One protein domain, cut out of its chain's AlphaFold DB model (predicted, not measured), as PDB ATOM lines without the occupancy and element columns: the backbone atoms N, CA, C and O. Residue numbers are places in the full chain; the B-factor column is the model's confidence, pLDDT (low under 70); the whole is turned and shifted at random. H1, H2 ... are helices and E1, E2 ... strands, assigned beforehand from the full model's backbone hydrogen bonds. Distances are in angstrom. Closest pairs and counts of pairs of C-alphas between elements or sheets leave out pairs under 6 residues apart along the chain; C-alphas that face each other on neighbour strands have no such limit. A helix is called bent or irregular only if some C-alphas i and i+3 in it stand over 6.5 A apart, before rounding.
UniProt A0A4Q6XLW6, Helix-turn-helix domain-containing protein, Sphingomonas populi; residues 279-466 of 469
ATOM      1  N   VAL A 279     236.752 211.397 208.624       79.75
ATOM      2  CA  VAL A 279     236.238 210.759 207.393       79.75
ATOM      3  C   VAL A 279     237.238 209.748 206.827       79.75
ATOM      4  O   VAL A 279     236.859 208.615 206.520       79.75
ATOM      5  N   ILE A 280     238.527 210.102 206.755       72.69
ATOM      6  CA  ILE A 280     239.578 209.155 206.339       72.69
ATOM      7  C   ILE A 280     239.612 207.933 207.266       72.69
ATOM      8  O   ILE A 280     239.701 206.795 206.802       72.69
ATOM      9  N   ALA A 281     239.467 208.151 208.572       64.62
ATOM     10  CA  ALA A 281     239.470 207.099 209.584       64.62
ATOM     11  C   ALA A 281     238.247 206.162 209.517       64.62
ATOM     12  O   ALA A 281     238.248 205.100 210.144       64.62
ATOM     13  N   CYS A 282     237.220 206.515 208.740       78.31
ATOM     14  CA  CYS A 282     236.109 205.630 208.382       78.31
ATOM     15  C   CYS A 282     236.410 204.770 207.136       78.31
ATOM     16  O   CYS A 282     235.524 204.113 206.584       78.31
ATOM     17  N   GLY A 283     237.666 204.753 206.674       73.75
ATOM     18  CA  GLY A 283     238.106 203.974 205.519       73.75
ATOM     19  C   GLY A 283     237.675 204.592 204.191       73.75
ATOM     20  O   GLY A 283     237.370 203.857 203.250       73.75
ATOM     21  N   ARG A 284     237.593 205.927 204.127       81.50
ATOM     22  CA  ARG A 284     237.316 206.688 202.903       81.50
ATOM     23  C   ARG A 284     238.557 207.435 202.430       81.50
ATOM     24  O   ARG A 284     239.385 207.857 203.231       81.50
ATOM     25  N   LYS A 285     238.695 207.590 201.114       80.75
ATOM     26  CA  LYS A 285     239.810 208.303 200.475       80.75
ATOM     27  C   LYS A 285     239.236 209.433 199.618       80.75
ATOM     28  O   LYS A 285     239.003 209.219 198.433       80.75
ATOM     29  N   PRO A 286     238.888 210.577 200.229       79.25
ATOM     30  CA  PRO A 286     238.273 211.678 199.498       79.25
ATOM     31  C   PRO A 286     239.242 212.261 198.471       79.25
ATOM     32  O   PRO A 286     240.423 212.407 198.796       79.25
ATOM     33  N   PRO A 287     238.752 212.596 197.263       74.00
ATOM     34  CA  PRO A 287     239.589 213.105 196.181       74.00
ATOM     35  C   PRO A 287     240.182 214.480 196.499       74.00
ATOM     36  O   PRO A 287     241.230 214.821 195.975       74.00
ATOM     37  N   PHE A 288     239.546 215.248 197.385       70.25
ATOM     38  CA  PHE A 288     240.036 216.543 197.843       70.25
ATOM     39  C   PHE A 288     239.643 216.792 199.301       70.25
ATOM     40  O   PHE A 288     238.736 216.153 199.845       70.25
ATOM     41  N   LYS A 289     240.346 217.722 199.950       74.88
ATOM     42  CA  LYS A 289     240.007 218.254 201.274       74.88
ATOM     43  C   LYS A 289     239.307 219.602 201.087       74.88
ATOM     44  O   LYS A 289     239.858 220.422 200.361       74.88
ATOM     45  N   PRO A 290     238.171 219.867 201.754       74.69
ATOM     46  CA  PRO A 290     237.517 221.153 201.628       74.69
ATOM     47  C   PRO A 290     238.352 222.217 202.342       74.69
ATOM     48  O   PRO A 290     238.902 221.986 203.430       74.69
ATOM     49  N   VAL A 291     238.456 223.382 201.718       66.12
ATOM     50  CA  VAL A 291     239.084 224.567 202.308       66.12
ATOM     51  C   VAL A 291     238.154 225.116 203.390       66.12
ATOM     52  O   VAL A 291     236.948 224.917 203.327       66.12
ATOM     53  N   VAL A 292     238.685 225.793 204.408       65.50
ATOM     54  CA  VAL A 292     237.861 226.593 205.327       65.50
ATOM     55  C   VAL A 292     238.191 228.060 205.107       65.50
ATOM     56  O   VAL A 292     239.358 228.443 205.192       65.50
ATOM     57  N   GLU A 293     237.173 228.863 204.839       60.59
ATOM     58  CA  GLU A 293     237.298 230.282 204.526       60.59
ATOM     59  C   GLU A 293     236.523 231.136 205.517       60.59
ATOM     60  O   GLU A 293     235.492 230.723 206.039       60.59
ATOM     61  N   LEU A 294     237.005 232.355 205.749       63.25
ATOM     62  CA  LEU A 294     236.227 233.390 206.414       63.25
ATOM     63  C   LEU A 294     235.630 234.301 205.343       63.25
ATOM     64  O   LEU A 294     236.360 234.850 204.519       63.25
ATOM     65  N   ALA A 295     234.311 234.466 205.351       70.94
ATOM     66  CA  ALA A 295     233.635 235.374 204.440       70.94
ATOM     67  C   ALA A 295     234.149 236.808 204.643       70.94
ATOM     68  O   ALA A 295     234.393 237.235 205.770       70.94
ATOM     69  N   ALA A 296     234.286 237.555 203.547       67.12
ATOM     70  CA  ALA A 296     234.638 238.978 203.568       67.12
ATOM     71  C   ALA A 296     233.402 239.898 203.564       67.12
ATOM     72  O   ALA A 296     233.520 241.110 203.736       67.12
ATOM     73  N   SER A 297     232.214 239.328 203.354       74.06
ATOM     74  CA  SER A 297     230.926 240.017 203.336       74.06
ATOM     75  C   SER A 297     229.895 239.240 204.163       74.06
ATOM     76  O   SER A 297     230.020 238.015 204.272       74.06
ATOM     77  N   PRO A 298     228.876 239.915 204.731       75.75
ATOM     78  CA  PRO A 298     227.801 239.238 205.451       75.75
ATOM     79  C   PRO A 298     227.137 238.152 204.590       75.75
ATOM     80  O   PRO A 298     227.054 238.277 203.367       75.75
ATOM     81  N   GLY A 299     226.648 237.092 205.230       79.81
ATOM     82  CA  GLY A 299     225.991 235.973 204.557       79.81
ATOM     83  C   GLY A 299     225.684 234.824 205.515       79.81
ATOM     84  O   GLY A 299     225.634 235.018 206.729       79.81
ATOM     85  N   ALA A 300     225.530 233.617 204.968       77.19
ATOM     86  CA  ALA A 300     225.379 232.383 205.735       77.19
ATOM     87  C   ALA A 300     226.650 231.527 205.674       77.19
ATOM     88  O   ALA A 300     227.321 231.480 204.637       77.19
ATOM     89  N   THR A 301     226.941 230.838 206.783       81.62
ATOM     90  CA  THR A 301     227.929 229.753 206.776       81.62
ATOM     91  C   THR A 301     227.415 228.659 205.849       81.62
ATOM     92  O   THR A 301     226.242 228.307 205.947       81.62
ATOM     93  N   ARG A 302     228.247 228.202 204.912       88.69
ATOM     94  CA  ARG A 302     227.843 227.241 203.879       88.69
ATOM     95  C   ARG A 302     229.024 226.442 203.349       88.69
ATOM     96  O   ARG A 302     230.151 226.936 203.341       88.69
ATOM     97  N   TYR A 303     228.749 225.271 202.804       90.31
ATOM     98  CA  TYR A 303     229.623 224.611 201.852       90.31
ATOM     99  C   TYR A 303     229.381 225.147 200.435       90.31
ATOM    100  O   TYR A 303     228.254 225.143 199.936       90.31
ATOM    101  N   ASP A 304     230.444 225.623 199.796       85.00
ATOM    102  CA  ASP A 304     230.464 226.088 198.417       85.00
ATOM    103  C   ASP A 304     231.090 225.005 197.520       85.00
ATOM    104  O   ASP A 304     232.298 224.772 197.607       85.00
ATOM    105  N   PRO A 305     230.299 224.318 196.677       83.19
ATOM    106  CA  PRO A 305     230.809 223.242 195.831       83.19
ATOM    107  C   PRO A 305     231.652 223.755 194.655       83.19
ATOM    108  O   PRO A 305     232.407 222.978 194.078       83.19
ATOM    109  N   GLN A 306     231.542 225.036 194.281       79.81
ATOM    110  CA  GLN A 306     232.355 225.597 193.195       79.81
ATOM    111  C   GLN A 306     233.794 225.810 193.661       79.81
ATOM    112  O   GLN A 306     234.728 225.374 192.998       79.81
ATOM    113  N   GLU A 307     233.951 226.398 194.846       76.12
ATOM    114  CA  GLU A 307     235.256 226.687 195.458       76.12
ATOM    115  C   GLU A 307     235.757 225.542 196.361       76.12
ATOM    116  O   GLU A 307     236.833 225.625 196.956       76.12
ATOM    117  N   ARG A 308     234.961 224.471 196.519       81.31
ATOM    118  CA  ARG A 308     235.211 223.345 197.443       81.31
ATOM    119  C   ARG A 308     235.569 223.829 198.850       81.31
ATOM    120  O   ARG A 308     236.484 223.314 199.505       81.31
ATOM    121  N   ALA A 309     234.839 224.833 199.327       76.38
ATOM    122  CA  ALA A 309     235.161 225.572 200.538       76.38
ATOM    123  C   ALA A 309     233.998 225.582 201.534       76.38
ATOM    124  O   ALA A 309     232.842 225.763 201.178       76.38
ATOM    125  N   ILE A 310     234.310 225.437 202.817       81.00
ATOM    126  CA  ILE A 310     233.414 225.771 203.920       81.00
ATOM    127  C   ILE A 310     233.609 227.252 204.211       81.00
ATOM    128  O   ILE A 310     234.602 227.652 204.824       81.00
ATOM    129  N   VAL A 311     232.665 228.067 203.768       78.38
ATOM    130  CA  VAL A 311     232.647 229.505 204.013       78.38
ATOM    131  C   VAL A 311     232.012 229.735 205.375       78.38
ATOM    132  O   VAL A 311     230.821 229.502 205.550       78.38
ATOM    133  N   ILE A 312     232.796 230.192 206.342       78.00
ATOM    134  CA  ILE A 312     232.356 230.596 207.678       78.00
ATOM    135  C   ILE A 312     232.193 232.107 207.679       78.00
ATOM    136  O   ILE A 312     233.087 232.829 207.250       78.00
ATOM    137  N   VAL A 313     231.082 232.618 208.194       78.31
ATOM    138  CA  VAL A 313     230.867 234.067 208.285       78.31
ATOM    139  C   VAL A 313     231.333 234.552 209.659       78.31
ATOM    140  O   VAL A 313     230.771 234.121 210.659       78.31
ATOM    141  N   PRO A 314     232.360 235.416 209.770       72.56
ATOM    142  CA  PRO A 314     232.758 235.961 211.064       72.56
ATOM    143  C   PRO A 314     231.624 236.745 211.730       72.56
ATOM    144  O   PRO A 314     230.912 237.505 211.072       72.56
ATOM    145  N   TYR A 315     231.512 236.642 213.055       73.50
ATOM    146  CA  TYR A 315     230.510 237.388 213.827       73.50
ATOM    147  C   TYR A 315     230.568 238.901 213.570       73.50
ATOM    148  O   TYR A 315     229.546 239.581 213.475       73.50
ATOM    149  N   ASP A 316     231.783 239.432 213.436       76.44
ATOM    150  CA  ASP A 316     232.032 240.872 213.390       76.44
ATOM    151  C   ASP A 316     231.573 241.509 212.068       76.44
ATOM    152  O   ASP A 316     231.326 242.716 212.020       76.44
ATOM    153  N   ILE A 317     231.369 240.699 211.023       76.81
ATOM    154  CA  ILE A 317     230.854 241.157 209.727       76.81
ATOM    155  C   ILE A 317     229.371 240.851 209.519       76.81
ATOM    156  O   ILE A 317     228.834 241.153 208.458       76.81
ATOM    157  N   LEU A 318     228.698 240.246 210.502       79.06
ATOM    158  CA  LEU A 318     227.249 240.078 210.456       79.06
ATOM    159  C   LEU A 318     226.568 241.445 210.453       79.06
ATOM    160  O   LEU A 318     227.015 242.390 211.115       79.06
ATOM    161  N   ASP A 319     225.447 241.541 209.745       83.00
ATOM    162  CA  ASP A 319     224.632 242.743 209.801       83.00
ATOM    163  C   ASP A 319     224.090 242.964 211.234       83.00
ATOM    164  O   ASP A 319     223.931 242.010 212.012       83.00
ATOM    165  N   PRO A 320     223.801 244.220 211.626       82.00
ATOM    166  CA  PRO A 320     223.362 244.535 212.984       82.00
ATOM    167  C   PRO A 320     222.110 243.773 213.433       82.00
ATOM    168  O   PRO A 320     221.996 243.443 214.614       82.00
ATOM    169  N   SER A 321     221.187 243.477 212.514       80.62
ATOM    170  CA  SER A 321     219.942 242.777 212.841       80.62
ATOM    171  C   SER A 321     220.205 241.309 213.175       80.62
ATOM    172  O   SER A 321     219.668 240.800 214.166       80.62
ATOM    173  N   THR A 322     221.114 240.669 212.433       76.94
ATOM    174  CA  THR A 322     221.572 239.304 212.689       76.94
ATOM    175  C   THR A 322     222.361 239.223 213.990       76.94
ATOM    176  O   THR A 322     222.073 238.348 214.802       76.94
ATOM    177  N   ARG A 323     223.278 240.161 214.276       81.12
ATOM    178  CA  ARG A 323     223.979 240.197 215.579       81.12
ATOM    179  C   ARG A 323     223.010 240.328 216.748       81.12
ATOM    180  O   ARG A 323     223.054 239.518 217.667       81.12
ATOM    181  N   ALA A 324     222.061 241.259 216.660       79.31
ATOM    182  CA  ALA A 324     221.043 241.427 217.692       79.31
ATOM    183  C   ALA A 324     220.169 240.169 217.855       79.31
ATOM    184  O   ALA A 324     219.725 239.857 218.960       79.31
ATOM    185  N   ALA A 325     219.910 239.428 216.772       74.94
ATOM    186  CA  ALA A 325     219.239 238.135 216.849       74.94
ATOM    187  C   ALA A 325     220.093 237.085 217.574       74.94
ATOM    188  O   ALA A 325     219.545 236.350 218.393       74.94
ATOM    189  N   MET A 326     221.408 237.050 217.341       73.94
ATOM    190  CA  MET A 326     222.338 236.161 218.050       73.94
ATOM    191  C   MET A 326     222.461 236.509 219.536       73.94
ATOM    192  O   MET A 326     222.450 235.604 220.364       73.94
ATOM    193  N   ASP A 327     222.483 237.794 219.896       71.25
ATOM    194  CA  ASP A 327     222.468 238.244 221.295       71.25
ATOM    195  C   ASP A 327     221.165 237.836 222.004       71.25
ATOM    196  O   ASP A 327     221.192 237.301 223.114       71.25
ATOM    197  N   ARG A 328     220.009 237.998 221.343       71.56
ATOM    198  CA  ARG A 328     218.722 237.495 221.860       71.56
ATOM    199  C   ARG A 328     218.710 235.974 221.979       71.56
ATOM    200  O   ARG A 328     218.165 235.444 222.943       71.56
ATOM    201  N   PHE A 329     219.302 235.272 221.015       67.00
ATOM    202  CA  PHE A 329     219.434 233.817 221.042       67.00
ATOM    203  C   PHE A 329     220.291 233.366 222.230       67.00
ATOM    204  O   PHE A 329     219.920 232.422 222.925       67.00
ATOM    205  N   ALA A 330     221.380 234.089 222.506       63.44
ATOM    206  CA  ALA A 330     222.239 233.878 223.664       63.44
ATOM    207  C   ALA A 330     221.516 234.120 225.000       63.44
ATOM    208  O   ALA A 330     221.682 233.343 225.943       63.44
ATOM    209  N   ALA A 331     220.638 235.125 225.063       60.75
ATOM    210  CA  ALA A 331     219.874 235.476 226.261       60.75
ATOM    211  C   ALA A 331     218.810 234.437 226.678       60.75
ATOM    212  O   ALA A 331     218.333 234.474 227.810       60.75
ATOM    213  N   ILE A 332     218.433 233.498 225.800       59.06
ATOM    214  CA  ILE A 332     217.392 232.482 226.071       59.06
ATOM    215  C   ILE A 332     217.943 231.266 226.856       59.06
ATOM    216  O   ILE A 332     217.209 230.329 227.165       59.06
ATOM    217  N   GLY A 333     219.208 231.330 227.284       51.84
ATOM    218  CA  GLY A 333     219.853 230.343 228.147       51.84
ATOM    219  C   GLY A 333     220.900 229.568 227.366       51.84
ATOM    220  O   GLY A 333     220.565 228.716 226.554       51.84
ATOM    221  N   THR A 334     222.173 229.901 227.580       50.44
ATOM    222  CA  THR A 334     223.275 229.410 226.739       50.44
ATOM    223  C   THR A 334     224.506 229.006 227.518       50.44
ATOM    224  O   THR A 334     225.609 229.443 227.215       50.44
ATOM    225  N   LEU A 335     224.355 228.175 228.550       54.88
ATOM    226  CA  LEU A 335     225.518 227.769 229.355       54.88
ATOM    227  C   LEU A 335     226.295 228.994 229.925       54.88
ATOM    228  O   LEU A 335     227.462 228.864 230.271       54.88
ATOM    229  N   GLY A 336     225.673 230.187 229.975       55.75
ATOM    230  CA  GLY A 336     226.295 231.463 230.361       55.75
ATOM    231  C   GLY A 336     227.010 232.271 229.256       55.75
ATOM    232  O   GLY A 336     227.679 233.245 229.590       55.75
ATOM    233  N   LEU A 337     226.913 231.912 227.967       59.03
ATOM    234  CA  LEU A 337     227.652 232.566 226.871       59.03
ATOM    235  C   LEU A 337     226.979 233.853 226.337       59.03
ATOM    236  O   LEU A 337     225.762 233.942 226.219       59.03
ATOM    237  N   LEU A 338     227.785 234.849 225.943       68.62
ATOM    238  CA  LEU A 338     227.337 236.071 225.243       68.62
ATOM    239  C   LEU A 338     227.191 235.836 223.722       68.62
ATOM    240  O   LEU A 338     227.727 234.861 223.195       68.62
ATOM    241  N   GLY A 339     226.516 236.732 222.985       68.31
ATOM    242  CA  GLY A 339     226.106 236.510 221.584       68.31
ATOM    243  C   GLY A 339     227.206 236.094 220.608       68.31
ATOM    244  O   GLY A 339     227.003 235.160 219.833       68.31
ATOM    245  N   ARG A 340     228.406 236.686 220.688       72.25
ATOM    246  CA  ARG A 340     229.555 236.260 219.861       72.25
ATOM    247  C   ARG A 340     230.039 234.854 220.207       72.25
ATOM    248  O   ARG A 340     230.286 234.056 219.309       72.25
ATOM    249  N   ALA A 341     230.155 234.538 221.494       61.34
ATOM    250  CA  ALA A 341     230.595 233.220 221.943       61.34
ATOM    251  C   ALA A 341     229.573 232.133 221.572       61.34
ATOM    252  O   ALA A 341     229.952 231.063 221.099       61.34
ATOM    253  N   GLN A 342     228.280 232.442 221.695       71.25
ATOM    254  CA  GLN A 342     227.202 231.569 221.238       71.25
ATOM    255  C   GLN A 342     227.227 231.383 219.715       71.25
ATOM    256  O   GLN A 342     227.055 230.265 219.231       71.25
ATOM    257  N   TYR A 343     227.469 232.455 218.957       73.00
ATOM    258  CA  TYR A 343     227.599 232.378 217.506       73.00
ATOM    259  C   TYR A 343     228.754 231.467 217.094       73.00
ATOM    260  O   TYR A 343     228.570 230.580 216.267       73.00
ATOM    261  N   VAL A 344     229.927 231.621 217.709       64.94
ATOM    262  CA  VAL A 344     231.080 230.749 217.449       64.94
ATOM    263  C   VAL A 344     230.760 229.293 217.802       64.94
ATOM    264  O   VAL A 344     231.070 228.392 217.023       64.94
ATOM    265  N   GLU A 345     230.103 229.033 218.932       69.25
ATOM    266  CA  GLU A 345     229.762 227.664 219.332       69.25
ATOM    267  C   GLU A 345     228.755 227.002 218.375       69.25
ATOM    268  O   GLU A 345     228.909 225.831 218.028       69.25
ATOM    269  N   VAL A 346     227.754 227.738 217.890       71.12
ATOM    270  CA  VAL A 346     226.750 227.188 216.966       71.12
ATOM    271  C   VAL A 346     227.264 227.139 215.531       71.12
ATOM    272  O   VAL A 346     227.175 226.104 214.882       71.12
ATOM    273  N   PHE A 347     227.810 228.227 215.005       68.31
ATOM    274  CA  PHE A 347     228.142 228.307 213.586       68.31
ATOM    275  C   PHE A 347     229.520 227.722 213.282       68.31
ATOM    276  O   PHE A 347     229.640 226.921 212.360       68.31
ATOM    277  N   ASN A 348     230.543 228.021 214.090       64.00
ATOM    278  CA  ASN A 348     231.909 227.566 213.802       64.00
ATOM    279  C   ASN A 348     232.180 226.149 214.312       64.00
ATOM    280  O   ASN A 348     232.980 225.430 213.711       64.00
ATOM    281  N   ASN A 349     231.561 225.753 215.428       66.12
ATOM    282  CA  ASN A 349     231.759 224.418 215.986       66.12
ATOM    283  C   ASN A 349     230.661 223.463 215.516       66.12
ATOM    284  O   ASN A 349     230.967 222.451 214.899       66.12
ATOM    285  N   LEU A 350     229.386 223.768 215.755       75.81
ATOM    286  CA  LEU A 350     228.317 222.831 215.415       75.81
ATOM    287  C   LEU A 350     228.066 222.752 213.892       75.81
ATOM    288  O   LEU A 350     228.265 221.686 213.308       75.81
ATOM    289  N   LEU A 351     227.713 223.860 213.236       80.31
ATOM    290  CA  LEU A 351     227.259 223.863 211.836       80.31
ATOM    291  C   LEU A 351     228.372 223.647 210.802       80.31
ATOM    292  O   LEU A 351     228.093 223.120 209.734       80.31
ATOM    293  N   VAL A 352     229.643 223.917 211.109       82.75
ATOM    294  CA  VAL A 352     230.748 223.519 210.210       82.75
ATOM    295  C   VAL A 352     230.746 222.009 209.940       82.75
ATOM    296  O   VAL A 352     231.035 221.588 208.825       82.75
ATOM    297  N   ALA A 353     230.397 221.179 210.926       86.00
ATOM    298  CA  ALA A 353     230.278 219.736 210.710       86.00
ATOM    299  C   ALA A 353     229.067 219.369 209.830       86.00
ATOM    300  O   ALA A 353     229.140 218.383 209.099       86.00
ATOM    301  N   HIS A 354     227.994 220.167 209.859       91.69
ATOM    302  CA  HIS A 354     226.872 220.045 208.924       91.69
ATOM    303  C   HIS A 354     227.320 220.376 207.495       91.69
ATOM    304  O   HIS A 354     227.142 219.557 206.598       91.69
ATOM    305  N   GLU A 355     228.015 221.499 207.293       92.44
ATOM    306  CA  GLU A 355     228.532 221.878 205.970       92.44
ATOM    307  C   GLU A 355     229.535 220.850 205.426       92.44
ATOM    308  O   GLU A 355     229.537 220.508 204.244       92.44
ATOM    309  N   LEU A 356     230.358 220.267 206.298       89.19
ATOM    310  CA  LEU A 356     231.236 219.165 205.914       89.19
ATOM    311  C   LEU A 356     230.461 217.883 205.560       89.19
ATOM    312  O   LEU A 356     230.969 217.061 204.802       89.19
ATOM    313  N   GLY A 357     229.229 217.717 206.043       92.12
ATOM    314  CA  GLY A 357     228.301 216.692 205.569       92.12
ATOM    315  C   GLY A 357     227.907 216.899 204.103       92.12
ATOM    316  O   GLY A 357     227.900 215.935 203.337       92.12
ATOM    317  N   HIS A 358     227.679 218.143 203.671       93.19
ATOM    318  CA  HIS A 358     227.465 218.461 202.252       93.19
ATOM    319  C   HIS A 358     228.707 218.200 201.398       93.19
ATOM    320  O   HIS A 358     228.593 217.660 200.298       93.19
ATOM    321  N   TRP A 359     229.900 218.469 201.929       92.31
ATOM    322  CA  TRP A 359     231.142 218.039 201.284       92.31
ATOM    323  C   TRP A 359     231.209 216.509 201.115       92.31
ATOM    324  O   TRP A 359     231.542 216.031 200.029       92.31
ATOM    325  N   VAL A 360     230.838 215.724 202.138       91.81
ATOM    326  CA  VAL A 360     230.772 214.249 202.034       91.81
ATOM    327  C   VAL A 360     229.786 213.800 200.944       91.81
ATOM    328  O   VAL A 360     230.057 212.831 200.233       91.81
ATOM    329  N   GLN A 361     228.667 214.508 200.778       91.50
ATOM    330  CA  GLN A 361     227.679 214.237 199.727       91.50
ATOM    331  C   GLN A 361     228.218 214.547 198.324       91.50
ATOM    332  O   GLN A 361     227.975 213.782 197.390       91.50
ATOM    333  N   GLU A 362     228.986 215.628 198.161       90.25
ATOM    334  CA  GLU A 362     229.621 215.939 196.877       90.25
ATOM    335  C   GLU A 362     230.634 214.857 196.489       90.25
ATOM    336  O   GLU A 362     230.574 214.311 195.383       90.25
ATOM    337  N   VAL A 363     231.539 214.491 197.404       88.44
ATOM    338  CA  VAL A 363     232.565 213.477 197.107       88.44
ATOM    339  C   VAL A 363     231.967 212.091 196.873       88.44
ATOM    340  O   VAL A 363     232.561 211.298 196.142       88.44
ATOM    341  N   SER A 364     230.793 211.797 197.443       88.94
ATOM    342  CA  SER A 364     230.085 210.537 197.202       88.94
ATOM    343  C   SER A 364     229.331 210.504 195.871       88.94
ATOM    344  O   SER A 364     228.891 209.430 195.459       88.94
ATOM    345  N   ARG A 365     229.205 211.649 195.175       86.56
ATOM    346  CA  ARG A 365     228.477 211.809 193.901       86.56
ATOM    347  C   ARG A 365     227.051 211.252 193.952       86.56
ATOM    348  O   ARG A 365     226.529 210.765 192.949       86.56
ATOM    349  N   ARG A 366     226.418 211.308 195.125       79.94
ATOM    350  CA  ARG A 366     225.071 210.784 195.342       79.94
ATOM    351  C   ARG A 366     224.051 211.910 195.156       79.94
ATOM    352  O   ARG A 366     224.006 212.815 195.987       79.94
ATOM    353  N   PRO A 367     223.211 211.879 194.106       81.00
ATOM    354  CA  PRO A 367     222.169 212.881 193.949       81.00
ATOM    355  C   PRO A 367     221.105 212.681 195.032       81.00
ATOM    356  O   PRO A 367     220.504 211.612 195.142       81.00
ATOM    357  N   LEU A 368     220.877 213.714 195.840       87.81
ATOM    358  CA  LEU A 368     219.857 213.740 196.883       87.81
ATOM    359  C   LEU A 368     218.888 214.892 196.617       87.81
ATOM    360  O   LEU A 368     219.295 215.976 196.198       87.81
ATOM    361  N   GLN A 369     217.601 214.677 196.901       91.25
ATOM    362  CA  GLN A 369     216.662 215.793 197.020       91.25
ATOM    363  C   GLN A 369     217.061 216.680 198.202       91.25
ATOM    364  O   GLN A 369     217.679 216.204 199.157       91.25
ATOM    365  N   ARG A 370     216.689 217.964 198.164       91.75
ATOM    366  CA  ARG A 370     217.226 218.943 199.112       91.75
ATOM    367  C   ARG A 370     216.910 218.598 200.564       91.75
ATOM    368  O   ARG A 370     217.822 218.627 201.376       91.75
ATOM    369  N   TRP A 371     215.681 218.188 200.883       93.56
ATOM    370  CA  TRP A 371     215.332 217.708 202.226       93.56
ATOM    371  C   TRP A 371     216.283 216.608 202.705       93.56
ATOM    372  O   TRP A 371     216.799 216.675 203.814       93.56
ATOM    373  N   GLN A 372     216.533 215.604 201.860       93.94
ATOM    374  CA  GLN A 372     217.386 214.471 202.207       93.94
ATOM    375  C   GLN A 372     218.847 214.901 202.380       93.94
ATOM    376  O   GLN A 372     219.507 214.426 203.298       93.94
ATOM    377  N   ALA A 373     219.340 215.817 201.543       93.19
ATOM    378  CA  ALA A 373     220.686 216.372 201.663       93.19
ATOM    379  C   ALA A 373     220.875 217.124 202.994       93.19
ATOM    380  O   ALA A 373     221.829 216.861 203.725       93.19
ATOM    381  N   GLU A 374     219.941 218.009 203.344       93.94
ATOM    382  CA  GLU A 374     219.947 218.754 204.612       93.94
ATOM    383  C   GLU A 374     219.805 217.823 205.820       93.94
ATOM    384  O   GLU A 374     220.501 217.964 206.828       93.94
ATOM    385  N   TYR A 375     218.921 216.831 205.720       94.56
ATOM    386  CA  TYR A 375     218.712 215.862 206.783       94.56
ATOM    387  C   TYR A 375     219.959 215.002 207.019       94.56
ATOM    388  O   TYR A 375     220.392 214.859 208.161       94.56
ATOM    389  N   GLU A 376     220.577 214.470 205.960       93.81
ATOM    390  CA  GLU A 376     221.811 213.686 206.072       93.81
ATOM    391  C   GLU A 376     222.976 214.523 206.618       93.81
ATOM    392  O   GLU A 376     223.723 214.027 207.460       93.81
ATOM    393  N   ALA A 377     223.109 215.791 206.218       93.44
ATOM    394  CA  ALA A 377     224.127 216.696 206.756       93.44
ATOM    395  C   ALA A 377     223.936 216.950 208.262       93.44
ATOM    396  O   ALA A 377     224.882 216.833 209.047       93.44
ATOM    397  N   ASN A 378     222.697 217.202 208.699       93.81
ATOM    398  CA  ASN A 378     222.361 217.338 210.119       93.81
ATOM    399  C   ASN A 378     222.608 216.053 210.910       93.81
ATOM    400  O   ASN A 378     223.150 216.097 212.015       93.81
ATOM    401  N   ARG A 379     222.225 214.903 210.355       93.94
ATOM    402  CA  ARG A 379     222.426 213.595 210.982       93.94
ATOM    403  C   ARG A 379     223.911 213.298 211.181       93.94
ATOM    404  O   ARG A 379     224.318 212.969 212.297       93.94
ATOM    405  N   MET A 380     224.721 213.578 210.163       92.62
ATOM    406  CA  MET A 380     226.171 213.406 210.202       92.62
ATOM    407  C   MET A 380     226.851 214.369 211.174       92.62
ATOM    408  O   MET A 380     227.745 213.956 211.909       92.62
ATOM    409  N   MET A 381     226.408 215.626 211.242       91.88
ATOM    410  CA  MET A 381     226.852 216.588 212.255       91.88
ATOM    411  C   MET A 381     226.592 216.067 213.675       91.88
ATOM    412  O   MET A 381     227.485 216.108 214.526       91.88
ATOM    413  N   VAL A 382     225.378 215.572 213.936       91.38
ATOM    414  CA  VAL A 382     224.992 215.017 215.240       91.38
ATOM    415  C   VAL A 382     225.851 213.794 215.578       91.38
ATOM    416  O   VAL A 382     226.370 213.705 216.693       91.38
ATOM    417  N   ALA A 383     226.038 212.871 214.631       90.75
ATOM    418  CA  ALA A 383     226.872 211.684 214.813       90.75
ATOM    419  C   ALA A 383     228.353 212.043 215.028       90.75
ATOM    420  O   ALA A 383     228.993 211.500 215.928       90.75
ATOM    421  N   PHE A 384     228.888 213.001 214.261       86.56
ATOM    422  CA  PHE A 384     230.269 213.468 214.380       86.56
ATOM    423  C   PHE A 384     230.564 213.965 215.787       86.56
ATOM    424  O   PHE A 384     231.501 213.479 216.419       86.56
ATOM    425  N   TRP A 385     229.756 214.902 216.286       83.75
ATOM    426  CA  TRP A 385     229.998 215.495 217.596       83.75
ATOM    427  C   TRP A 385     229.778 214.498 218.729       83.75
ATOM    428  O   TRP A 385     230.493 214.553 219.724       83.75
ATOM    429  N   ARG A 386     228.823 213.567 218.588       83.25
ATOM    430  CA  ARG A 386     228.595 212.491 219.566       83.25
ATOM    431  C   ARG A 386     229.813 211.578 219.711       83.25
ATOM    432  O   ARG A 386     230.172 211.243 220.832       83.25
ATOM    433  N   ASP A 387     230.445 211.221 218.597       76.12
ATOM    434  CA  ASP A 387     231.605 210.322 218.581       76.12
ATOM    435  C   ASP A 387     232.936 211.053 218.817       76.12
ATOM    436  O   ASP A 387     233.932 210.428 219.177       76.12
ATOM    437  N   HIS A 388     232.960 212.374 218.626       66.56
ATOM    438  CA  HIS A 388     234.118 213.242 218.855       66.56
ATOM    439  C   HIS A 388     233.749 214.372 219.822       66.56
ATOM    440  O   HIS A 388     233.816 215.554 219.453       66.56
ATOM    441  N   PRO A 389     233.329 214.044 221.057       62.66
ATOM    442  CA  PRO A 389     232.968 215.065 222.019       62.66
ATOM    443  C   PRO A 389     234.201 215.930 222.303       62.66
ATOM    444  O   PRO A 389     235.259 215.446 222.700       62.66
ATOM    445  N   GLY A 390     234.072 217.233 222.045       56.38
ATOM    446  CA  GLY A 390     235.028 218.222 222.544       56.38
ATOM    447  C   GLY A 390     234.790 218.500 224.032       56.38
ATOM    448  O   GLY A 390     234.218 217.689 224.749       56.38
ATOM    449  N   THR A 391     235.127 219.707 224.489       47.16
ATOM    450  CA  THR A 391     234.845 220.142 225.875       47.16
ATOM    451  C   THR A 391     233.348 220.235 226.195       47.16
ATOM    452  O   THR A 391     232.958 220.179 227.353       47.16
ATOM    453  N   THR A 392     232.510 220.407 225.170       55.66
ATOM    454  CA  THR A 392     231.052 220.508 225.301       55.66
ATOM    455  C   THR A 392     230.403 219.232 224.756       55.66
ATOM    456  O   THR A 392     230.574 218.959 223.558       55.66
ATOM    457  N   PRO A 393     229.649 218.479 225.580       67.94
ATOM    458  CA  PRO A 393     228.824 217.361 225.133       67.94
ATOM    459  C   PRO A 393     227.864 217.762 224.015       67.94
ATOM    460  O   PRO A 393     227.316 218.867 224.020       67.94
ATOM    461  N   THR A 394     227.629 216.860 223.071       75.94
ATOM    462  CA  THR A 394     226.783 217.101 221.893       75.94
ATOM    463  C   THR A 394     225.379 217.535 222.268       75.94
ATOM    464  O   THR A 394     224.863 218.491 221.702       75.94
ATOM    465  N   GLU A 395     224.781 216.904 223.272       76.69
ATOM    466  CA  GLU A 395     223.459 217.248 223.782       76.69
ATOM    467  C   GLU A 395     223.417 218.689 224.296       76.69
ATOM    468  O   GLU A 395     222.438 219.384 224.049       76.69
ATOM    469  N   LEU A 396     224.489 219.175 224.934       72.56
ATOM    470  CA  LEU A 396     224.590 220.557 225.411       72.56
ATOM    471  C   LEU A 396     224.870 221.553 224.275       72.56
ATOM    472  O   LEU A 396     224.323 222.654 224.294       72.56
ATOM    473  N   ARG A 397     225.650 221.169 223.252       75.81
ATOM    474  CA  ARG A 397     225.823 221.975 222.023       75.81
ATOM    475  C   ARG A 397     224.491 222.167 221.303       75.81
ATOM    476  O   ARG A 397     224.163 223.263 220.854       75.81
ATOM    477  N   LEU A 398     223.729 221.079 221.200       78.50
ATOM    478  CA  LEU A 398     222.452 221.034 220.503       78.50
ATOM    479  C   LEU A 398     221.328 221.647 221.324       78.50
ATOM    480  O   LEU A 398     220.425 222.214 220.714       78.50
ATOM    481  N   ALA A 399     221.394 221.578 222.659       71.69
ATOM    482  CA  ALA A 399     220.365 222.076 223.564       71.69
ATOM    483  C   ALA A 399     219.910 223.464 223.131       71.69
ATOM    484  O   ALA A 399     218.757 223.616 222.776       71.69
ATOM    485  N   ASN A 400     220.800 224.441 222.983       66.94
ATOM    486  CA  ASN A 400     220.390 225.807 222.636       66.94
ATOM    487  C   ASN A 400     219.888 225.930 221.191       66.94
ATOM    488  O   ASN A 400     218.931 226.659 220.933       66.94
ATOM    489  N   PHE A 401     220.502 225.190 220.257       72.81
ATOM    490  CA  PHE A 401     220.063 225.146 218.862       72.81
ATOM    491  C   PHE A 401     218.607 224.670 218.764       72.81
ATOM    492  O   PHE A 401     217.820 225.246 218.012       72.81
ATOM    493  N   VAL A 402     218.217 223.685 219.585       74.00
ATOM    494  CA  VAL A 402     216.879 223.082 219.563       74.00
ATOM    495  C   VAL A 402     215.948 223.508 220.709       74.00
ATOM    496  O   VAL A 402     214.784 223.128 220.652       74.00
ATOM    497  N   ALA A 403     216.375 224.266 221.726       62.31
ATOM    498  CA  ALA A 403     215.609 224.495 222.973       62.31
ATOM    499  C   ALA A 403     214.740 225.759 223.005       62.31
ATOM    500  O   ALA A 403     214.017 225.967 223.980       62.31
ATOM    501  N   GLN A 404     214.744 226.605 221.972       56.34
ATOM    502  CA  GLN A 404     213.813 227.740 221.962       56.34
ATOM    503  C   GLN A 404     212.341 227.257 221.953       56.34
ATOM    504  O   GLN A 404     211.988 226.336 221.217       56.34
ATOM    505  N   ARG A 405     211.548 227.870 222.850       47.28
ATOM    506  CA  ARG A 405     210.277 227.439 223.480       47.28
ATOM    507  C   ARG A 405     209.159 226.879 222.565       47.28
ATOM    508  O   ARG A 405     208.906 227.426 221.499       47.28
ATOM    509  N   THR A 406     208.415 225.909 223.135       45.97
ATOM    510  CA  THR A 406     207.066 225.385 222.759       45.97
ATOM    511  C   THR A 406     206.998 224.672 221.388       45.97
ATOM    512  O   THR A 406     208.006 224.697 220.683       45.97
ATOM    513  N   PRO A 407     205.947 223.878 221.044       59.91
ATOM    514  CA  PRO A 407     206.056 222.879 219.975       59.91
ATOM    515  C   PRO A 407     206.509 223.543 218.675       59.91
ATOM    516  O   PRO A 407     206.089 224.662 218.385       59.91
ATOM    517  N   THR A 408     207.395 222.869 217.924       58.62
ATOM    518  CA  THR A 408     207.782 223.353 216.592       58.62
ATOM    519  C   THR A 408     206.486 223.627 215.840       58.62
ATOM    520  O   THR A 408     205.688 222.693 215.739       58.62
ATOM    521  N   PRO A 409     206.239 224.868 215.385       70.88
ATOM    522  CA  PRO A 409     205.019 225.162 214.651       70.88
ATOM    523  C   PRO A 409     204.938 224.236 213.438       70.88
ATOM    524  O   PRO A 409     205.979 223.825 212.914       70.88
ATOM    525  N   ASP A 410     203.724 223.909 212.999       77.38
ATOM    526  CA  ASP A 410     203.553 223.168 211.753       77.38
ATOM    527  C   ASP A 410     204.246 223.941 210.629       77.38
ATOM    528  O   ASP A 410     203.912 225.087 210.320       77.38
ATOM    529  N   LEU A 411     205.291 223.329 210.066       84.81
ATOM    530  CA  LEU A 411     206.123 223.955 209.036       84.81
ATOM    531  C   LEU A 411     205.436 223.927 207.666       84.81
ATOM    532  O   LEU A 411     205.792 224.693 206.764       84.81
ATOM    533  N   VAL A 412     204.434 223.054 207.545       85.75
ATOM    534  CA  VAL A 412     203.514 222.932 206.423       85.75
ATOM    535  C   VAL A 412     202.254 223.742 206.755       85.75
ATOM    536  O   VAL A 412     201.613 223.465 207.769       85.75
ATOM    537  N   PRO A 413     201.885 224.748 205.941       85.19
ATOM    538  CA  PRO A 413     200.673 225.530 206.159       85.19
ATOM    539  C   PRO A 413     199.414 224.654 206.220       85.19
ATOM    540  O   PRO A 413     199.281 223.684 205.472       85.19
ATOM    541  N   GLY A 414     198.460 225.034 207.075       81.94
ATOM    542  CA  GLY A 414     197.173 224.346 207.182       81.94
ATOM    543  C   GLY A 414     196.437 224.289 205.838       81.94
ATOM    544  O   GLY A 414     196.403 225.271 205.097       81.94
ATOM    545  N   GLY A 415     195.859 223.128 205.520       77.50
ATOM    546  CA  GLY A 415     195.184 222.870 204.241       77.50
ATOM    547  C   GLY A 415     196.082 222.302 203.136       77.50
ATOM    548  O   GLY A 415     195.572 221.936 202.080       77.50
ATOM    549  N   VAL A 416     197.393 222.172 203.365       82.38
ATOM    550  CA  VAL A 416     198.314 221.510 202.431       82.38
ATOM    551  C   VAL A 416     198.459 220.030 202.797       82.38
ATOM    552  O   VAL A 416     198.970 219.689 203.859       82.38
ATOM    553  N   THR A 417     198.052 219.132 201.899       79.75
ATOM    554  CA  THR A 417     198.224 217.677 202.049       79.75
ATOM    555  C   THR A 417     199.562 217.227 201.457       79.75
ATOM    556  O   THR A 417     199.602 216.550 200.431       79.75
ATOM    557  N   ALA A 418     200.667 217.655 202.060       83.19
ATOM    558  CA  ALA A 418     202.017 217.247 201.670       83.19
ATOM    559  C   ALA A 418     202.800 216.797 202.902       83.19
ATOM    560  O   ALA A 418     202.593 217.325 203.998       83.19
ATOM    561  N   THR A 419     203.723 215.846 202.731       89.06
ATOM    562  CA  THR A 419     204.711 215.589 203.783       89.06
ATOM    563  C   THR A 419     205.627 216.805 203.926       89.06
ATOM    564  O   THR A 419     205.750 217.625 203.016       89.06
ATOM    565  N   GLU A 420     206.308 216.939 205.061       88.31
ATOM    566  CA  GLU A 420     207.239 218.054 205.258       88.31
ATOM    567  C   GLU A 420     208.399 218.027 204.268       88.31
ATOM    568  O   GLU A 420     208.843 219.085 203.827       88.31
ATOM    569  N   ALA A 421     208.850 216.828 203.890       90.94
ATOM    570  CA  ALA A 421     209.877 216.644 202.879       90.94
ATOM    571  C   ALA A 421     209.396 217.144 201.513       90.94
ATOM    572  O   ALA A 421     210.086 217.943 200.876       90.94
ATOM    573  N   ASP A 422     208.190 216.744 201.099       92.31
ATOM    574  CA  ASP A 422     207.601 217.183 199.832       92.31
ATOM    575  C   ASP A 422     207.377 218.697 199.827       92.31
ATOM    576  O   ASP A 422     207.743 219.380 198.870       92.31
ATOM    577  N   TYR A 423     206.844 219.240 200.926       93.44
ATOM    578  CA  TYR A 423     206.625 220.673 201.076       93.44
ATOM    579  C   TYR A 423     207.937 221.456 201.015       93.44
ATOM    580  O   TYR A 423     208.030 222.451 200.296       93.44
ATOM    581  N   PHE A 424     208.962 221.008 201.741       93.50
ATOM    582  CA  PHE A 424     210.266 221.654 201.761       93.50
ATOM    583  C   PHE A 424     210.924 221.648 200.383       93.50
ATOM    584  O   PHE A 424     211.386 222.689 199.922       93.50
ATOM    585  N   ASN A 425     210.920 220.502 199.701       93.12
ATOM    586  CA  ASN A 425     211.484 220.378 198.361       93.12
ATOM    587  C   ASN A 425     210.737 221.259 197.349       93.12
ATOM    588  O   ASN A 425     211.376 221.951 196.559       93.12
ATOM    589  N   ALA A 426     209.400 221.287 197.401       93.12
ATOM    590  CA  ALA A 426     208.580 222.094 196.498       93.12
ATOM    591  C   ALA A 426     208.717 223.610 196.737       93.12
ATOM    592  O   ALA A 426     208.533 224.396 195.812       93.12
ATOM    593  N   ASN A 427     209.052 224.032 197.961       93.38
ATOM    594  CA  ASN A 427     209.098 225.444 198.361       93.38
ATOM    595  C   ASN A 427     210.514 225.931 198.704       93.38
ATOM    596  O   ASN A 427     210.672 226.968 199.355       93.38
ATOM    597  N   ILE A 428     211.548 225.205 198.269       89.69
ATOM    598  CA  ILE A 428     212.923 225.407 198.737       89.69
ATOM    599  C   ILE A 428     213.425 226.840 198.558       89.69
ATOM    600  O   ILE A 428     213.981 227.408 199.492       89.69
ATOM    601  N   THR A 429     213.182 227.456 197.399       87.56
ATOM    602  CA  THR A 429     213.643 228.819 197.102       87.56
ATOM    603  C   THR A 429     213.078 229.824 198.100       87.56
ATOM    604  O   THR A 429     213.818 230.642 198.639       87.56
ATOM    605  N   SER A 430     211.779 229.722 198.400       89.38
ATOM    606  CA  SER A 430     211.125 230.585 199.385       89.38
ATOM    607  C   SER A 430     211.641 230.306 200.795       89.38
ATOM    608  O   SER A 430     211.936 231.241 201.535       89.38
ATOM    609  N   ILE A 431     211.799 229.031 201.157       87.69
ATOM    610  CA  ILE A 431     212.243 228.640 202.497       87.69
ATOM    611  C   ILE A 431     213.679 229.108 202.756       87.69
ATOM    612  O   ILE A 431     213.930 229.680 203.808       87.69
ATOM    613  N   VAL A 432     214.607 228.917 201.815       81.06
ATOM    614  CA  VAL A 432     216.016 229.332 201.954       81.06
ATOM    615  C   VAL A 432     216.163 230.855 201.943       81.06
ATOM    616  O   VAL A 432     217.036 231.388 202.622       81.06
ATOM    617  N   SER A 433     215.294 231.569 201.218       78.12
ATOM    618  CA  SER A 433     215.286 233.040 201.216       78.12
ATOM    619  C   SER A 433     214.809 233.665 202.533       78.12
ATOM    620  O   SER A 433     215.027 234.856 202.749       78.12
ATOM    621  N   ASP A 434     214.194 232.874 203.418       79.19
ATOM    622  CA  ASP A 434     213.768 233.279 204.757       79.19
ATOM    623  C   ASP A 434     214.599 232.525 205.814       79.19
ATOM    624  O   ASP A 434     214.272 231.391 206.183       79.19
ATOM    625  N   PRO A 435     215.670 233.140 206.351       73.25
ATOM    626  CA  PRO A 435     216.547 232.494 207.324       73.25
ATOM    627  C   PRO A 435     215.823 232.011 208.585       73.25
ATOM    628  O   PRO A 435     216.208 230.990 209.163       73.25
ATOM    629  N   ALA A 436     214.767 232.706 209.016       76.44
ATOM    630  CA  ALA A 436     213.993 232.299 210.182       76.44
ATOM    631  C   ALA A 436     213.231 231.008 209.873       76.44
ATOM    632  O   ALA A 436     213.319 230.040 210.634       76.44
ATOM    633  N   ARG A 437     212.562 230.954 208.721       82.00
ATOM    634  CA  ARG A 437     211.840 229.764 208.265       82.00
ATOM    635  C   ARG A 437     212.771 228.587 207.992       82.00
ATOM    636  O   ARG A 437     212.495 227.484 208.461       82.00
ATOM    637  N   TYR A 438     213.892 228.815 207.314       85.12
ATOM    638  CA  TYR A 438     214.914 227.793 207.088       85.12
ATOM    639  C   TYR A 438     215.439 227.216 208.406       85.12
ATOM    640  O   TYR A 438     215.504 225.997 208.574       85.12
ATOM    641  N   SER A 439     215.720 228.075 209.393       81.00
ATOM    642  CA  SER A 439     216.201 227.634 210.705       81.00
ATOM    643  C   SER A 439     215.212 226.716 211.432       81.00
ATOM    644  O   SER A 439     215.635 225.816 212.156       81.00
ATOM    645  N   LEU A 440     213.899 226.887 211.231       84.62
ATOM    646  CA  LEU A 440     212.884 226.011 211.824       84.62
ATOM    647  C   LEU A 440     212.924 224.599 211.222       84.62
ATOM    648  O   LEU A 440     212.840 223.621 211.968       84.62
ATOM    649  N   PHE A 441     213.121 224.490 209.906       89.12
ATOM    650  CA  PHE A 441     213.327 223.204 209.236       89.12
ATOM    651  C   PHE A 441     214.609 222.516 209.717       89.12
ATOM    652  O   PHE A 441     214.564 221.349 210.106       89.12
ATOM    653  N   GLN A 442     215.718 223.255 209.800       88.31
ATOM    654  CA  GLN A 442     216.993 222.743 210.315       88.31
ATOM    655  C   GLN A 442     216.859 222.229 211.755       88.31
ATOM    656  O   GLN A 442     217.244 221.101 212.067       88.31
ATOM    657  N   LYS A 443     216.212 223.002 212.640       86.44
ATOM    658  CA  LYS A 443     215.910 222.577 214.017       86.44
ATOM    659  C   LYS A 443     215.110 221.276 214.056       86.44
ATOM    660  O   LYS A 443     215.386 220.415 214.892       86.44
ATOM    661  N   LYS A 444     214.121 221.123 213.171       87.94
ATOM    662  CA  LYS A 444     213.308 219.906 213.096       87.94
ATOM    663  C   LYS A 444     214.128 218.700 212.638       87.94
ATOM    664  O   LYS A 444     214.060 217.660 213.288       87.94
ATOM    665  N   MET A 445     214.947 218.854 211.600       91.56
ATOM    666  CA  MET A 445     215.851 217.807 211.110       91.56
ATOM    667  C   MET A 445     216.851 217.363 212.181       91.56
ATOM    668  O   MET A 445     217.037 216.167 212.387       91.56
ATOM    669  N   VAL A 446     217.431 218.303 212.929       89.75
ATOM    670  CA  VAL A 446     218.322 217.981 214.052       89.75
ATOM    671  C   VAL A 446     217.582 217.221 215.156       89.75
ATOM    672  O   VAL A 446     218.085 216.205 215.633       89.75
ATOM    673  N   ARG A 447     216.366 217.638 215.539       87.00
ATOM    674  CA  ARG A 447     215.541 216.895 216.518       87.00
ATOM    675  C   ARG A 447     215.193 215.484 216.033       87.00
ATOM    676  O   ARG A 447     215.183 214.546 216.832       87.00
ATOM    677  N   LEU A 448     214.925 215.323 214.740       88.50
ATOM    678  CA  LEU A 448     214.674 214.019 214.135       88.50
ATOM    679  C   LEU A 448     215.933 213.140 214.214       88.50
ATOM    680  O   LEU A 448     215.863 212.057 214.787       88.50
ATOM    681  N   ALA A 449     217.096 213.655 213.804       90.12
ATOM    682  CA  ALA A 449     218.377 212.949 213.894       90.12
ATOM    683  C   ALA A 449     218.757 212.555 215.337       90.12
ATOM    684  O   ALA A 449     219.343 211.500 215.576       90.12
ATOM    685  N   MET A 450     218.416 213.382 216.331       86.94
ATOM    686  CA  MET A 450     218.635 213.064 217.749       86.94
ATOM    687  C   MET A 450     217.699 211.968 218.279       86.94
ATOM    688  O   MET A 450     218.075 211.237 219.202       86.94
ATOM    689  N   SER A 451     216.483 211.879 217.733       85.06
ATOM    690  CA  SER A 451     215.437 210.956 218.190       85.06
ATOM    691  C   SER A 451     215.406 209.625 217.431       85.06
ATOM    692  O   SER A 451     214.646 208.731 217.811       85.06
ATOM    693  N   GLU A 452     216.255 209.445 216.411       86.62
ATOM    694  CA  GLU A 452     216.413 208.167 215.716       86.62
ATOM    695  C   GLU A 452     216.707 207.025 216.702       86.62
ATOM    696  O   GLU A 452     217.665 207.068 217.479       86.62
ATOM    697  N   LYS A 453     215.889 205.962 216.643       76.00
ATOM    698  CA  LYS A 453     216.064 204.758 217.476       76.00
ATOM    699  C   LYS A 453     217.418 204.087 217.233       76.00
ATOM    700  O   LYS A 453     218.049 203.610 218.170       76.00
ATOM    701  N   SER A 454     217.856 204.057 215.973       74.12
ATOM    702  CA  SER A 454     219.163 203.542 215.566       74.12
ATOM    703  C   SER A 454     220.158 204.695 215.473       74.12
ATOM    704  O   SER A 454     220.320 205.302 214.417       74.12
ATOM    705  N   ARG A 455     220.835 204.996 216.581       81.50
ATOM    706  CA  ARG A 455     221.889 206.015 216.628       81.50
ATOM    707  C   ARG A 455     223.151 205.506 215.936       81.50
ATOM    708  O   ARG A 455     224.000 204.900 216.584       81.50
ATOM    709  N   LEU A 456     223.272 205.743 214.630       84.88
ATOM    710  CA  LEU A 456     224.500 205.419 213.903       84.88
ATOM    711  C   LEU A 456     225.694 206.188 214.491       84.88
ATOM    712  O   LEU A 456     225.573 207.360 214.861       84.88
ATOM    713  N   SER A 457     226.845 205.519 214.546       87.94
ATOM    714  CA  SER A 457     228.149 206.171 214.700       87.94
ATOM    715  C   SER A 457     228.475 207.008 213.465       87.94
ATOM    716  O   SER A 457     227.988 206.731 212.365       87.94
ATOM    717  N   PHE A 458     229.373 207.975 213.607       88.69
ATOM    718  CA  PHE A 458     229.858 208.817 212.519       88.69
ATOM    719  C   PHE A 458     230.368 207.991 211.332       88.69
ATOM    720  O   PHE A 458     230.055 208.295 210.185       88.69
ATOM    721  N   CYS A 459     231.099 206.897 211.574       86.31
ATOM    722  CA  CYS A 459     231.595 206.060 210.477       86.31
ATOM    723  C   CYS A 459     230.522 205.205 209.803       86.31
ATOM    724  O   CYS A 459     230.632 204.943 208.602       86.31
ATOM    725  N   GLN A 460     229.502 204.766 210.542       90.38
ATOM    726  CA  GLN A 460     228.337 204.127 209.930       90.38
ATOM    727  C   GLN A 460     227.588 205.136 209.063       90.38
ATOM    728  O   GLN A 460     227.240 204.812 207.933       90.38
ATOM    729  N   ASP A 461     227.445 206.369 209.542       91.50
ATOM    730  CA  ASP A 461     226.765 207.437 208.821       91.50
ATOM    731  C   ASP A 461     227.497 207.823 207.520       91.50
ATOM    732  O   ASP A 461     226.926 207.764 206.431       91.50
ATOM    733  N   VAL A 462     228.814 208.052 207.600       90.25
ATOM    734  CA  VAL A 462     229.688 208.236 206.425       90.25
ATOM    735  C   VAL A 462     229.587 207.049 205.467       90.25
ATOM    736  O   VAL A 462     229.605 207.235 204.255       90.25
ATOM    737  N   THR A 463     229.470 205.820 205.977       89.50
ATOM    738  CA  THR A 463     229.352 204.628 205.125       89.50
ATOM    739  C   THR A 463     228.015 204.555 204.404       89.50
ATOM    740  O   THR A 463     227.991 204.170 203.237       89.50
ATOM    741  N   THR A 464     226.925 204.946 205.059       87.88
ATOM    742  CA  THR A 464     225.599 205.035 204.443       87.88
ATOM    743  C   THR A 464     225.553 206.127 203.374       87.88
ATOM    744  O   THR A 464     225.059 205.879 202.275       87.88
ATOM    745  N   SER A 465     226.094 207.314 203.658       87.12
ATOM    746  CA  SER A 465     226.087 208.441 202.712       87.12
ATOM    747  C   SER A 465     227.120 208.301 201.590       87.12
ATOM    748  O   SER A 465     226.938 208.864 200.510       87.12
ATOM    749  N   TRP A 466     228.183 207.529 201.816       89.12
ATOM    750  CA  TRP A 466     229.217 207.225 200.835       89.12
ATOM    751  C   TRP A 466     229.582 205.736 200.899       89.12
ATOM    752  O   TRP A 466     230.548 205.378 201.570       89.12
TER     753      TRP A 466
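AT A GLANCE: This is residues 279 to 466 of the 469 residues of the protein "Helix-turn-helix domain-containing protein" of Sphingomonas populi (UniProt A0A4Q6XLW6). Two helices, H2 and H3, cross steeply in the core, and a small three-stranded sheet covers one side of H2. H7 crosses H3, H8 runs beside it, H4 packs on H2, H3 and H7, H1 makes a corner at the first end of H2, H5 and H6 lie near the first end of H3, and residues 403 to 419 loop outward. The printed part has 188 residues, with three named strands followed by eight named helices; the sheet, in order E1 E3 E2, is mixed, and the class is mostly helix. The whole is compact, with a radius of gyration of the C-alphas of 16.4 A and spans of 42 by 42 by 33 A.

HOW THE PARTS SIT: Look first at E1, residues 291 to 294, parallel to E3, residues 309 to 312; N 310 and O 291 are 2.7 A apart, within hydrogen-bond range. E2, residues 302 to 304, forms an antiparallel hairpin with E3, with N 304 and O 309 2.8 A apart. H1, residues 320 to 331, touches residues 339 to 343 alone of H2, residues 339 to 364, about perpendicular at 76 degrees; the closest C-alphas, of Asp 327 and Gly 339, are 4.0 A apart. H2 and the sheet make two layers, a helix on one face of a sheet: its height over the sheet is 7.3 A, and it runs along the strands, over E3 and E2. The hub is H3, residues 370 to 387, which touches H2 at a steep tilt of 66 degrees, opposite ways, closest at the C-alphas of Gly 357 and Ala 377, 4.3 A. H4, residues 394 to 402, touches H2 with closest C-alphas Leu 350 and Arg 397, 7.1 A. H5, residues 420 to 426, touches H3 at Trp 371 and Ala 421, closest C-alphas 5.6 A. H6, residues 428 to 433, and H7, residues 435 to 451, only just touch, with 3 pairs of C-alphas within 8 A, and only at the corner; the closest, of Ile 431 and Tyr 438, are 5.4 A apart. H7 touches H3 at a steep tilt of 54 degrees, closest at the C-alphas of Arg 379 and Ala 449, 5.0 A. H8, residues 458 to 465, touches H3 at a shallow tilt of 19 degrees, opposite ways, closest at the C-alphas of Ala 383 and Phe 458, 4.7 A. Every O i to N i+4 pair is within hydrogen-bond range in H1, H3, H5, H6, H7 and H8, against 17 of 22 in H2 and 3 of 5 in H4.

IN THESE COORDINATES: Find C-alpha 291 at (239.084, 224.567, 202.308), where E1 begins. From C-alpha 339 at (226.106, 236.510, 221.584), H2 runs 35.8 A, with a kink of 26 degrees near residue 348. H3 measures 25.7 A and H7 24.1 A. H4 is irregular, but only just: C-alphas 397 and 400 are 6.7 A apart. H8 ends at C-alpha 465, (226.087, 208.441, 202.712).

THE WHOLE: The C-alphas farthest apart, of Ala 281 and Gly 415, are 47.3 A apart. The printed part has no cut, and the link from H4 to H5 is long. The mean pLDDT of the printed part is 79.1; 36 residues are under 70, among them 291 to 294, 329 to 339 and 403 to 408.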